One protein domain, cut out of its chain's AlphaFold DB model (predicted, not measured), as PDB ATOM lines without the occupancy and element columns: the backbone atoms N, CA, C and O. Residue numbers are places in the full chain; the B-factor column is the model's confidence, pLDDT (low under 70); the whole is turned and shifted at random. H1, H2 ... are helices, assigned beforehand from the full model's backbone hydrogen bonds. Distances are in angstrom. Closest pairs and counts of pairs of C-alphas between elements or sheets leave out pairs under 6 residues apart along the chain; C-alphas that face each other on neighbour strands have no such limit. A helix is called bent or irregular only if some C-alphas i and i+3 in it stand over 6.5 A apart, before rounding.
ATOM      1  N   THR A  18     206.200 206.071 288.347       40.47
ATOM      2  CA  THR A  18     205.606 205.924 289.693       40.47
ATOM      3  C   THR A  18     206.476 205.155 290.688       40.47
ATOM      4  O   THR A  18     206.254 205.264 291.897       40.47
ATOM      5  N   GLY A  19     207.485 204.408 290.219       42.03
ATOM      6  CA  GLY A  19     208.436 203.680 291.072       42.03
ATOM      7  C   GLY A  19     207.803 202.643 292.013       42.03
ATOM      8  O   GLY A  19     208.476 202.151 292.920       42.03
ATOM      9  N   LYS A  20     206.516 202.314 291.837       46.75
ATOM     10  CA  LYS A  20     205.776 201.326 292.625       46.75
ATOM     11  C   LYS A  20     205.116 200.345 291.667       46.75
ATOM     12  O   LYS A  20     204.350 200.798 290.827       46.75
ATOM     13  N   PRO A  21     205.348 199.030 291.812       58.50
ATOM     14  CA  PRO A  21     204.698 198.066 290.946       58.50
ATOM     15  C   PRO A  21     203.181 198.156 291.111       58.50
ATOM     16  O   PRO A  21     202.665 198.119 292.235       58.50
ATOM     17  N   GLY A  22     202.465 198.240 289.992       74.38
ATOM     18  CA  GLY A  22     201.026 198.076 289.948       74.38
ATOM     19  C   GLY A  22     200.611 196.773 290.641       74.38
ATOM     20  O   GLY A  22     201.374 195.799 290.673       74.38
ATOM     21  N   PRO A  23     199.393 196.716 291.205       81.75
ATOM     22  CA  PRO A  23     198.981 195.623 292.086       81.75
ATOM     23  C   PRO A  23     199.061 194.248 291.413       81.75
ATOM     24  O   PRO A  23     199.292 193.253 292.090       81.75
ATOM     25  N   VAL A  24     198.905 194.181 290.088       88.50
ATOM     26  CA  VAL A  24     198.992 192.927 289.333       88.50
ATOM     27  C   VAL A  24     200.437 192.441 289.220       88.50
ATOM     28  O   VAL A  24     200.713 191.316 289.620       88.50
ATOM     29  N   ALA A  25     201.373 193.281 288.766       87.12
ATOM     30  CA  ALA A  25     202.792 192.919 288.672       87.12
ATOM     31  C   ALA A  25     203.367 192.513 290.041       87.12
ATOM     32  O   ALA A  25     204.034 191.484 290.157       87.12
ATOM     33  N   ALA A  26     203.005 193.252 291.099       87.69
ATOM     34  CA  ALA A  26     203.436 192.969 292.465       87.69
ATOM     35  C   ALA A  26     202.982 191.586 292.973       87.69
ATOM     36  O   ALA A  26     203.749 190.909 293.655       87.69
ATOM     37  N   ARG A  27     201.767 191.128 292.623       92.00
ATOM     38  CA  ARG A  27     201.275 189.780 292.984       92.00
ATOM     39  C   ARG A  27     202.110 188.657 292.373       92.00
ATOM     40  O   ARG A  27     202.210 187.592 292.974       92.00
ATOM     41  N   HIS A  28     202.716 188.906 291.214       91.94
ATOM     42  CA  HIS A  28     203.626 187.975 290.542       91.94
ATOM     43  C   HIS A  28     205.092 188.162 290.957       91.94
ATOM     44  O   HIS A  28     205.965 187.465 290.451       91.94
ATOM     45  N   GLY A  29     205.376 189.082 291.884       91.44
ATOM     46  CA  GLY A  29     206.735 189.387 292.329       91.44
ATOM     47  C   GLY A  29     207.568 190.147 291.296       91.44
ATOM     48  O   GLY A  29     208.786 190.206 291.439       91.44
ATOM     49  N   PHE A  30     206.938 190.728 290.271       89.50
ATOM     50  CA  PHE A  30     207.632 191.501 289.247       89.50
ATOM     51  C   PHE A  30     207.644 192.983 289.588       89.50
ATOM     52  O   PHE A  30     206.671 193.547 290.104       89.50
ATOM     53  N   SER A  31     208.748 193.631 289.234       85.94
ATOM     54  CA  SER A  31     208.775 195.084 289.129       85.94
ATOM     55  C   SER A  31     208.182 195.521 287.786       85.94
ATOM     56  O   SER A  31     208.184 194.774 286.805       85.94
ATOM     57  N   GLU A  32     207.693 196.754 287.716       78.69
ATOM     58  CA  GLU A  32     207.284 197.352 286.440       78.69
ATOM     59  C   GLU A  32     208.465 197.504 285.470       78.69
ATOM     60  O   GLU A  32     208.304 197.284 284.268       78.69
ATOM     61  N   ALA A  33     209.659 197.783 286.006       81.62
ATOM     62  CA  ALA A  33     210.902 197.844 285.243       81.62
ATOM     63  C   ALA A  33     211.254 196.501 284.585       81.62
ATOM     64  O   ALA A  33     211.747 196.512 283.469       81.62
ATOM     65  N   GLU A  34     210.929 195.368 285.219       88.31
ATOM     66  CA  GLU A  34     211.090 194.028 284.635       88.31
ATOM     67  C   GLU A  34     210.001 193.707 283.599       88.31
ATOM     68  O   GLU A  34     210.254 193.035 282.596       88.31
ATOM     69  N   CYS A  35     208.768 194.169 283.823       89.56
ATOM     70  CA  CYS A  35     207.658 193.886 282.912       89.56
ATOM     71  C   CYS A  35     207.889 194.504 281.526       89.56
ATOM     72  O   CYS A  35     207.611 193.869 280.512       89.56
ATOM     73  N   ALA A  36     208.430 195.720 281.464       85.44
ATOM     74  CA  ALA A  36     208.667 196.436 280.213       85.44
ATOM     75  C   ALA A  36     209.580 195.697 279.198       85.44
ATOM     76  O   ALA A  36     209.134 195.472 278.068       85.44
ATOM     77  N   PRO A  37     210.825 195.298 279.535       88.94
ATOM     78  CA  PRO A  37     211.704 194.572 278.624       88.94
ATOM     79  C   PRO A  37     211.128 193.206 278.243       88.94
ATOM     80  O   PRO A  37     211.177 192.845 277.070       88.94
ATOM     81  N   ARG A  38     210.506 192.480 279.182       92.94
ATOM     82  CA  ARG A  38     209.859 191.190 278.887       92.94
ATOM     83  C   ARG A  38     208.716 191.345 277.886       92.94
ATOM     84  O   ARG A  38     208.674 190.618 276.898       92.94
ATOM     85  N   TRP A  39     207.844 192.333 278.086       91.69
ATOM     86  CA  TRP A  39     206.766 192.643 277.143       91.69
ATOM     87  C   TRP A  39     207.318 193.021 275.762       91.69
ATOM     88  O   TRP A  39     206.810 192.565 274.741       91.69
ATOM     89  N   MET A  40     208.404 193.801 275.714       90.56
ATOM     90  CA  MET A  40     209.027 194.203 274.452       90.56
ATOM     91  C   MET A  40     209.503 193.008 273.623       90.56
ATOM     92  O   MET A  40     209.331 192.993 272.405       90.56
ATOM     93  N   MET A  41     210.105 192.024 274.287       90.56
ATOM     94  CA  MET A  41     210.726 190.880 273.627       90.56
ATOM     95  C   MET A  41     209.725 189.808 273.189       90.56
ATOM     96  O   MET A  41     209.997 189.121 272.204       90.56
ATOM     97  N   HIS A  42     208.592 189.667 273.886       91.75
ATOM     98  CA  HIS A  42     207.664 188.546 273.674       91.75
ATOM     99  C   HIS A  42     206.270 188.946 273.184       91.75
ATOM    100  O   HIS A  42     205.652 188.173 272.456       91.75
ATOM    101  N   ASP A  43     205.787 190.139 273.535       90.50
ATOM    102  CA  ASP A  43     204.379 190.539 273.362       90.50
ATOM    103  C   ASP A  43     204.198 191.804 272.503       90.50
ATOM    104  O   ASP A  43     203.075 192.234 272.213       90.50
ATOM    105  N   SER A  44     205.303 192.409 272.062       88.88
ATOM    106  CA  SER A  44     205.278 193.540 271.140       88.88
ATOM    107  C   SER A  44     205.048 193.100 269.687       88.88
ATOM    108  O   SER A  44     205.007 191.921 269.340       88.88
ATOM    109  N   LEU A  45     204.907 194.079 268.789       90.00
ATOM    110  CA  LEU A  45     204.837 193.826 267.346       90.00
ATOM    111  C   LEU A  45     206.219 193.680 266.684       90.00
ATOM    112  O   LEU A  45     206.274 193.495 265.464       90.00
ATOM    113  N   LEU A  46     207.310 193.798 267.450       89.00
ATOM    114  CA  LEU A  46     208.677 193.725 266.940       89.00
ATOM    115  C   LEU A  46     209.016 192.300 266.504       89.00
ATOM    116  O   LEU A  46     208.672 191.321 267.163       89.00
ATOM    117  N   LYS A  47     209.713 192.188 265.376       88.19
ATOM    118  CA  LYS A  47     210.074 190.919 264.749       88.19
ATOM    119  C   LYS A  47     211.562 190.866 264.466       88.19
ATOM    120  O   LYS A  47     212.067 191.531 263.558       88.19
ATOM    121  N   ARG A  48     212.273 190.013 265.204       87.75
ATOM    122  CA  ARG A  48     213.724 189.845 265.052       87.75
ATOM    123  C   ARG A  48     214.105 189.413 263.636       87.75
ATOM    124  O   ARG A  48     215.108 189.870 263.102       87.75
ATOM    125  N   GLU A  49     213.283 188.583 262.999       92.81
ATOM    126  CA  GLU A  49     213.464 188.125 261.620       92.81
ATOM    127  C   GLU A  49     213.353 189.249 260.580       92.81
ATOM    128  O   GLU A  49     213.834 189.097 259.458       92.81
ATOM    129  N   LYS A  50     212.747 190.384 260.947       94.81
ATOM    130  CA  LYS A  50     212.679 191.593 260.116       94.81
ATOM    131  C   LYS A  50     213.818 192.575 260.386       94.81
ATOM    132  O   LYS A  50     213.875 193.617 259.740       94.81
ATOM    133  N   GLY A  51     214.723 192.242 261.306       93.81
ATOM    134  CA  GLY A  51     215.788 193.137 261.750       93.81
ATOM    135  C   GLY A  51     215.329 194.187 262.762       93.81
ATOM    136  O   GLY A  51     216.080 195.128 263.012       93.81
ATOM    137  N   ASP A  52     214.134 194.041 263.349       91.75
ATOM    138  CA  ASP A  52     213.679 194.936 264.413       91.75
ATOM    139  C   ASP A  52     214.553 194.757 265.662       91.75
ATOM    140  O   ASP A  52     214.916 193.638 266.041       91.75
ATOM    141  N   ALA A  53     214.874 195.870 266.318       89.69
ATOM    142  CA  ALA A  53     215.706 195.898 267.513       89.69
ATOM    143  C   ALA A  53     215.185 196.923 268.526       89.69
ATOM    144  O   ALA A  53     214.535 197.906 268.170       89.69
ATOM    145  N   VAL A  54     215.511 196.692 269.798       86.94
ATOM    146  CA  VAL A  54     215.180 197.588 270.909       86.94
ATOM    147  C   VAL A  54     216.406 198.429 271.248       86.94
ATOM    148  O   VAL A  54     217.487 197.890 271.480       86.94
ATOM    149  N   ILE A  55     216.239 199.752 271.299       87.00
ATOM    150  CA  ILE A  55     217.268 200.671 271.797       87.00
ATOM    151  C   ILE A  55     216.988 200.931 273.275       87.00
ATOM    152  O   ILE A  55     215.904 201.391 273.630       87.00
ATOM    153  N   ILE A  56     217.970 200.657 274.132       80.88
ATOM    154  CA  ILE A  56     217.856 200.851 275.579       80.88
ATOM    155  C   ILE A  56     218.600 202.126 275.981       80.88
ATOM    156  O   ILE A  56     219.801 202.249 275.751       80.88
ATOM    157  N   GLY A  57     217.890 203.057 276.620       81.06
ATOM    158  CA  GLY A  57     218.482 204.215 277.289       81.06
ATOM    159  C   GLY A  57     218.521 204.006 278.801       81.06
ATOM    160  O   GLY A  57     217.477 203.827 279.422       81.06
ATOM    161  N   VAL A  58     219.710 204.046 279.405       80.56
ATOM    162  CA  VAL A  58     219.913 203.912 280.859       80.56
ATOM    163  C   VAL A  58     220.929 204.929 281.362       80.56
ATOM    164  O   VAL A  58     221.862 205.300 280.656       80.56
ATOM    165  N   SER A  59     220.748 205.372 282.605       84.31
ATOM    166  CA  SER A  59     221.628 206.334 283.285       84.31
ATOM    167  C   SER A  59     222.698 205.681 284.168       84.31
ATOM    168  O   SER A  59     223.529 206.384 284.739       84.31
ATOM    169  N   SER A  60     222.688 204.351 284.303       85.38
ATOM    170  CA  SER A  60     223.690 203.595 285.057       85.38
ATOM    171  C   SER A  60     223.952 202.230 284.420       85.38
ATOM    172  O   SER A  60     223.078 201.667 283.759       85.38
ATOM    173  N   THR A  61     225.146 201.681 284.650       91.19
ATOM    174  CA  THR A  61     225.510 200.326 284.204       91.19
ATOM    175  C   THR A  61     224.682 199.255 284.902       91.19
ATOM    176  O   THR A  61     224.286 198.288 284.269       91.19
ATOM    177  N   LYS A  62     224.335 199.464 286.175       88.44
ATOM    178  CA  LYS A  62     223.459 198.556 286.920       88.44
ATOM    179  C   LYS A  62     222.099 198.391 286.226       88.44
ATOM    180  O   LYS A  62     221.673 197.270 285.986       88.44
ATOM    181  N   HIS A  63     221.457 199.499 285.846       81.50
ATOM    182  CA  HIS A  63     220.179 199.441 285.126       81.50
ATOM    183  C   HIS A  63     220.325 198.800 283.739       81.50
ATOM    184  O   HIS A  63     219.384 198.182 283.254       81.50
ATOM    185  N   LEU A  64     221.490 198.941 283.089       85.00
ATOM    186  CA  LEU A  64     221.765 198.239 281.835       85.00
ATOM    187  C   LEU A  64     221.743 196.722 282.046       85.00
ATOM    188  O   LEU A  64     221.043 196.022 281.325       85.00
ATOM    189  N   GLU A  65     222.503 196.235 283.027       91.94
ATOM    190  CA  GLU A  65     222.626 194.809 283.339       91.94
ATOM    191  C   GLU A  65     221.279 194.199 283.743       91.94
ATOM    192  O   GLU A  65     220.914 193.141 283.234       91.94
ATOM    193  N   GLU A  66     220.512 194.890 284.592       89.25
ATOM    194  CA  GLU A  66     219.169 194.466 285.007       89.25
ATOM    195  C   GLU A  66     218.212 194.375 283.805       89.25
ATOM    196  O   GLU A  66     217.593 193.334 283.590       89.25
ATOM    197  N   ASN A  67     218.166 195.408 282.953       87.69
ATOM    198  CA  ASN A  67     217.307 195.404 281.767       87.69
ATOM    199  C   ASN A  67     217.687 194.303 280.770       87.69
ATOM    200  O   ASN A  67     216.806 193.674 280.187       87.69
ATOM    201  N   LEU A  68     218.987 194.071 280.554       90.88
ATOM    202  CA  LEU A  68     219.464 193.009 279.666       90.88
ATOM    203  C   LEU A  68     219.090 191.627 280.206       90.88
ATOM    204  O   LEU A  68     218.590 190.798 279.449       90.88
ATOM    205  N   ALA A  69     219.263 191.398 281.510       94.06
ATOM    206  CA  ALA A  69     218.843 190.157 282.149       94.06
ATOM    207  C   ALA A  69     217.325 189.943 282.031       94.06
ATOM    208  O   ALA A  69     216.874 188.829 281.767       94.06
ATOM    209  N   ASP A  70     216.526 191.003 282.171       92.19
ATOM    210  CA  ASP A  70     215.072 190.913 282.038       92.19
ATOM    211  C   ASP A  70     214.613 190.647 280.598       92.19
ATOM    212  O   ASP A  70     213.621 189.950 280.398       92.19
ATOM    213  N   MET A  71     215.344 191.119 279.582       89.88
ATOM    214  CA  MET A  71     215.063 190.797 278.175       89.88
ATOM    215  C   MET A  71     215.260 189.314 277.838       89.88
ATOM    216  O   MET A  71     214.628 188.808 276.910       89.88
ATOM    217  N   GLU A  72     216.127 188.614 278.572       93.88
ATOM    218  CA  GLU A  72     216.365 187.176 278.394       93.88
ATOM    219  C   GLU A  72     215.322 186.303 279.107       93.88
ATOM    220  O   GLU A  72     215.210 185.106 278.826       93.88
ATOM    221  N   LYS A  73     214.531 186.882 280.018       95.31
ATOM    222  CA  LYS A  73     213.448 186.167 280.698       95.31
ATOM    223  C   LYS A  73     212.321 185.832 279.725       95.31
ATOM    224  O   LYS A  73     212.173 186.433 278.667       95.31
ATOM    225  N   GLY A  74     211.500 184.859 280.110       94.94
ATOM    226  CA  GLY A  74     210.344 184.425 279.327       94.94
ATOM    227  C   GLY A  74     209.173 185.422 279.313       94.94
ATOM    228  O   GLY A  74     209.219 186.457 279.994       94.94
ATOM    229  N   PRO A  75     208.093 185.076 278.591       95.69
ATOM    230  CA  PRO A  75     206.897 185.909 278.474       95.69
ATOM    231  C   PRO A  75     206.267 186.205 279.838       95.69
ATOM    232  O   PRO A  75     206.495 185.492 280.825       95.69
ATOM    233  N   LEU A  76     205.490 187.283 279.910       93.75
ATOM    234  CA  LEU A  76     204.743 187.623 281.118       93.75
ATOM    235  C   LEU A  76     203.496 186.731 281.256       93.75
ATOM    236  O   LEU A  76     202.958 186.258 280.256       93.75
ATOM    237  N   PRO A  77     203.005 186.495 282.485       96.00
ATOM    238  CA  PRO A  77     201.710 185.860 282.688       96.00
ATOM    239  C   PRO A  77     200.583 186.683 282.057       96.00
ATOM    240  O   PRO A  77     200.585 187.912 282.145       96.00
ATOM    241  N   GLU A  78     199.576 185.995 281.524       94.25
ATOM    242  CA  GLU A  78     198.401 186.592 280.874       94.25
ATOM    243  C   GLU A  78     197.737 187.695 281.717       94.25
ATOM    244  O   GLU A  78     197.364 188.745 281.207       94.25
ATOM    245  N   GLU A  79     197.644 187.506 283.033       93.12
ATOM    246  CA  GLU A  79     197.064 188.503 283.937       93.12
ATOM    247  C   GLU A  79     197.836 189.836 283.921       93.12
ATOM    248  O   GLU A  79     197.239 190.913 283.965       93.12
ATOM    249  N   VAL A  80     199.169 189.772 283.833       90.31
ATOM    250  CA  VAL A  80     200.026 190.959 283.735       90.31
ATOM    251  C   VAL A  80     199.836 191.624 282.372       90.31
ATOM    252  O   VAL A  80     199.715 192.845 282.312       90.31
ATOM    253  N   LEU A  81     199.734 190.841 281.293       90.38
ATOM    254  CA  LEU A  81     199.467 191.359 279.945       90.38
ATOM    255  C   LEU A  81     198.126 192.097 279.871       90.38
ATOM    256  O   LEU A  81     198.065 193.212 279.360       90.38
ATOM    257  N   GLN A  82     197.074 191.532 280.461       88.31
ATOM    258  CA  GLN A  82     195.757 192.169 280.536       88.31
ATOM    259  C   GLN A  82     195.794 193.480 281.323       88.31
ATOM    260  O   GLN A  82     195.127 194.448 280.952       88.31
ATOM    261  N   ALA A  83     196.585 193.541 282.397       86.62
ATOM    262  CA  ALA A  83     196.771 194.770 283.161       86.62
ATOM    263  C   ALA A  83     197.500 195.851 282.347       86.62
ATOM    264  O   ALA A  83     197.103 197.017 282.390       86.62
ATOM    265  N   LEU A  84     198.526 195.467 281.581       85.31
ATOM    266  CA  LEU A  84     199.247 196.368 280.677       85.31
ATOM    267  C   LEU A  84     198.340 196.885 279.552       85.31
ATOM    268  O   LEU A  84     198.331 198.085 279.283       85.31
ATOM    269  N   ASP A  85     197.525 196.016 278.948       84.31
ATOM    270  CA  ASP A  85     196.562 196.396 277.911       84.31
ATOM    271  C   ASP A  85     195.474 197.337 278.452       84.31
ATOM    272  O   ASP A  85     195.147 198.342 277.818       84.31
ATOM    273  N   ALA A  86     194.958 197.076 279.655       83.50
ATOM    274  CA  ALA A  86     194.018 197.978 280.317       83.50
ATOM    275  C   ALA A  86     194.652 199.344 280.635       83.50
ATOM    276  O   ALA A  86     193.983 200.373 280.527       83.50
ATOM    277  N   GLY A  87     195.935 199.365 281.013       82.50
ATOM    278  CA  GLY A  87     196.707 200.597 281.175       82.50
ATOM    279  C   GLY A  87     196.825 201.369 279.862       82.50
ATOM    280  O   GLY A  87     196.495 202.550 279.809       82.50
ATOM    281  N   TRP A  88     197.205 200.691 278.776       81.00
ATOM    282  CA  TRP A  88     197.297 201.295 277.447       81.00
ATOM    283  C   TRP A  88     195.978 201.925 276.989       81.00
ATOM    284  O   TRP A  88     195.978 203.068 276.539       81.00
TER     285      TRP A  88
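AT A GLANCE: This is residues 18 to 88 of the 100 residues of the protein "Aldo_ket_red domain-containing protein" of Coniosporium apollinis (strain CBS 100218) (UniProt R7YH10). Two pairs of helices lie one beyond the other: H3 packs on H2 at a steep tilt, and past H2, on the side away from H3, short H1 touches H4. A long loop, residues 43 to 60, runs from the end of H2 to the start of H3, and its residues 47 to 52 stick out from the rest. The printed part has 71 residues with four named helices, in the order H1, H2, H3, H4, and no named strand: the class is all helix. It is compact, with a radius of gyration of the C-alphas of 12.5 A and spans of 33 by 28 by 20 A.

HOW THE PARTS SIT: H3, residues 61 to 72, touches H2, residues 32 to 42, with residues 67 to 72 alone; the closest C-alphas, of Pro 37 and Met 71, are 5.1 A apart. Their lines stand at a steep tilt of 44 degrees, and they run the same way. H4, residues 78 to 88, is close to H2 but not clearly touching, about perpendicular at 78 degrees; the closest C-alphas, of Trp 39 and Leu 81, are 7.9 A apart. H1, residues 23 to 27, touches H4, the closest C-alphas being those of Ala 25 and Val 80, 6.0 A apart. H3 is apart from H1 and from H4. In H1, H3 and H4 every O i to N i+4 pair is within hydrogen-bond range; in H2 it is 6 of 7.

IN THESE COORDINATES: H3 measures 17.0 A from first to last C-alpha, H2 15.5 A, H4 15.1 A and H1 6.3 A. C-alpha 23 begins H1 at (198.981, 195.623, 292.086), C-alpha 61 begins H3 at (225.510, 200.326, 284.204), and C-alpha 88 ends H4 at (197.297, 201.295, 277.447). H2 is neither bent nor irregular, but only just: C-alphas 34 and 37 are 6.1 A apart.

THE WHOLE: The two C-alphas farthest apart, of Pro 23 and Lys 50, are 35.0 A apart. The printed part has no cut. The link from H2 to H3 is long; those from H1 to H2 and from H3 to H4 are tight. Mean pLDDT of the printed part is 86.2, and residues 18 to 21 are under 70.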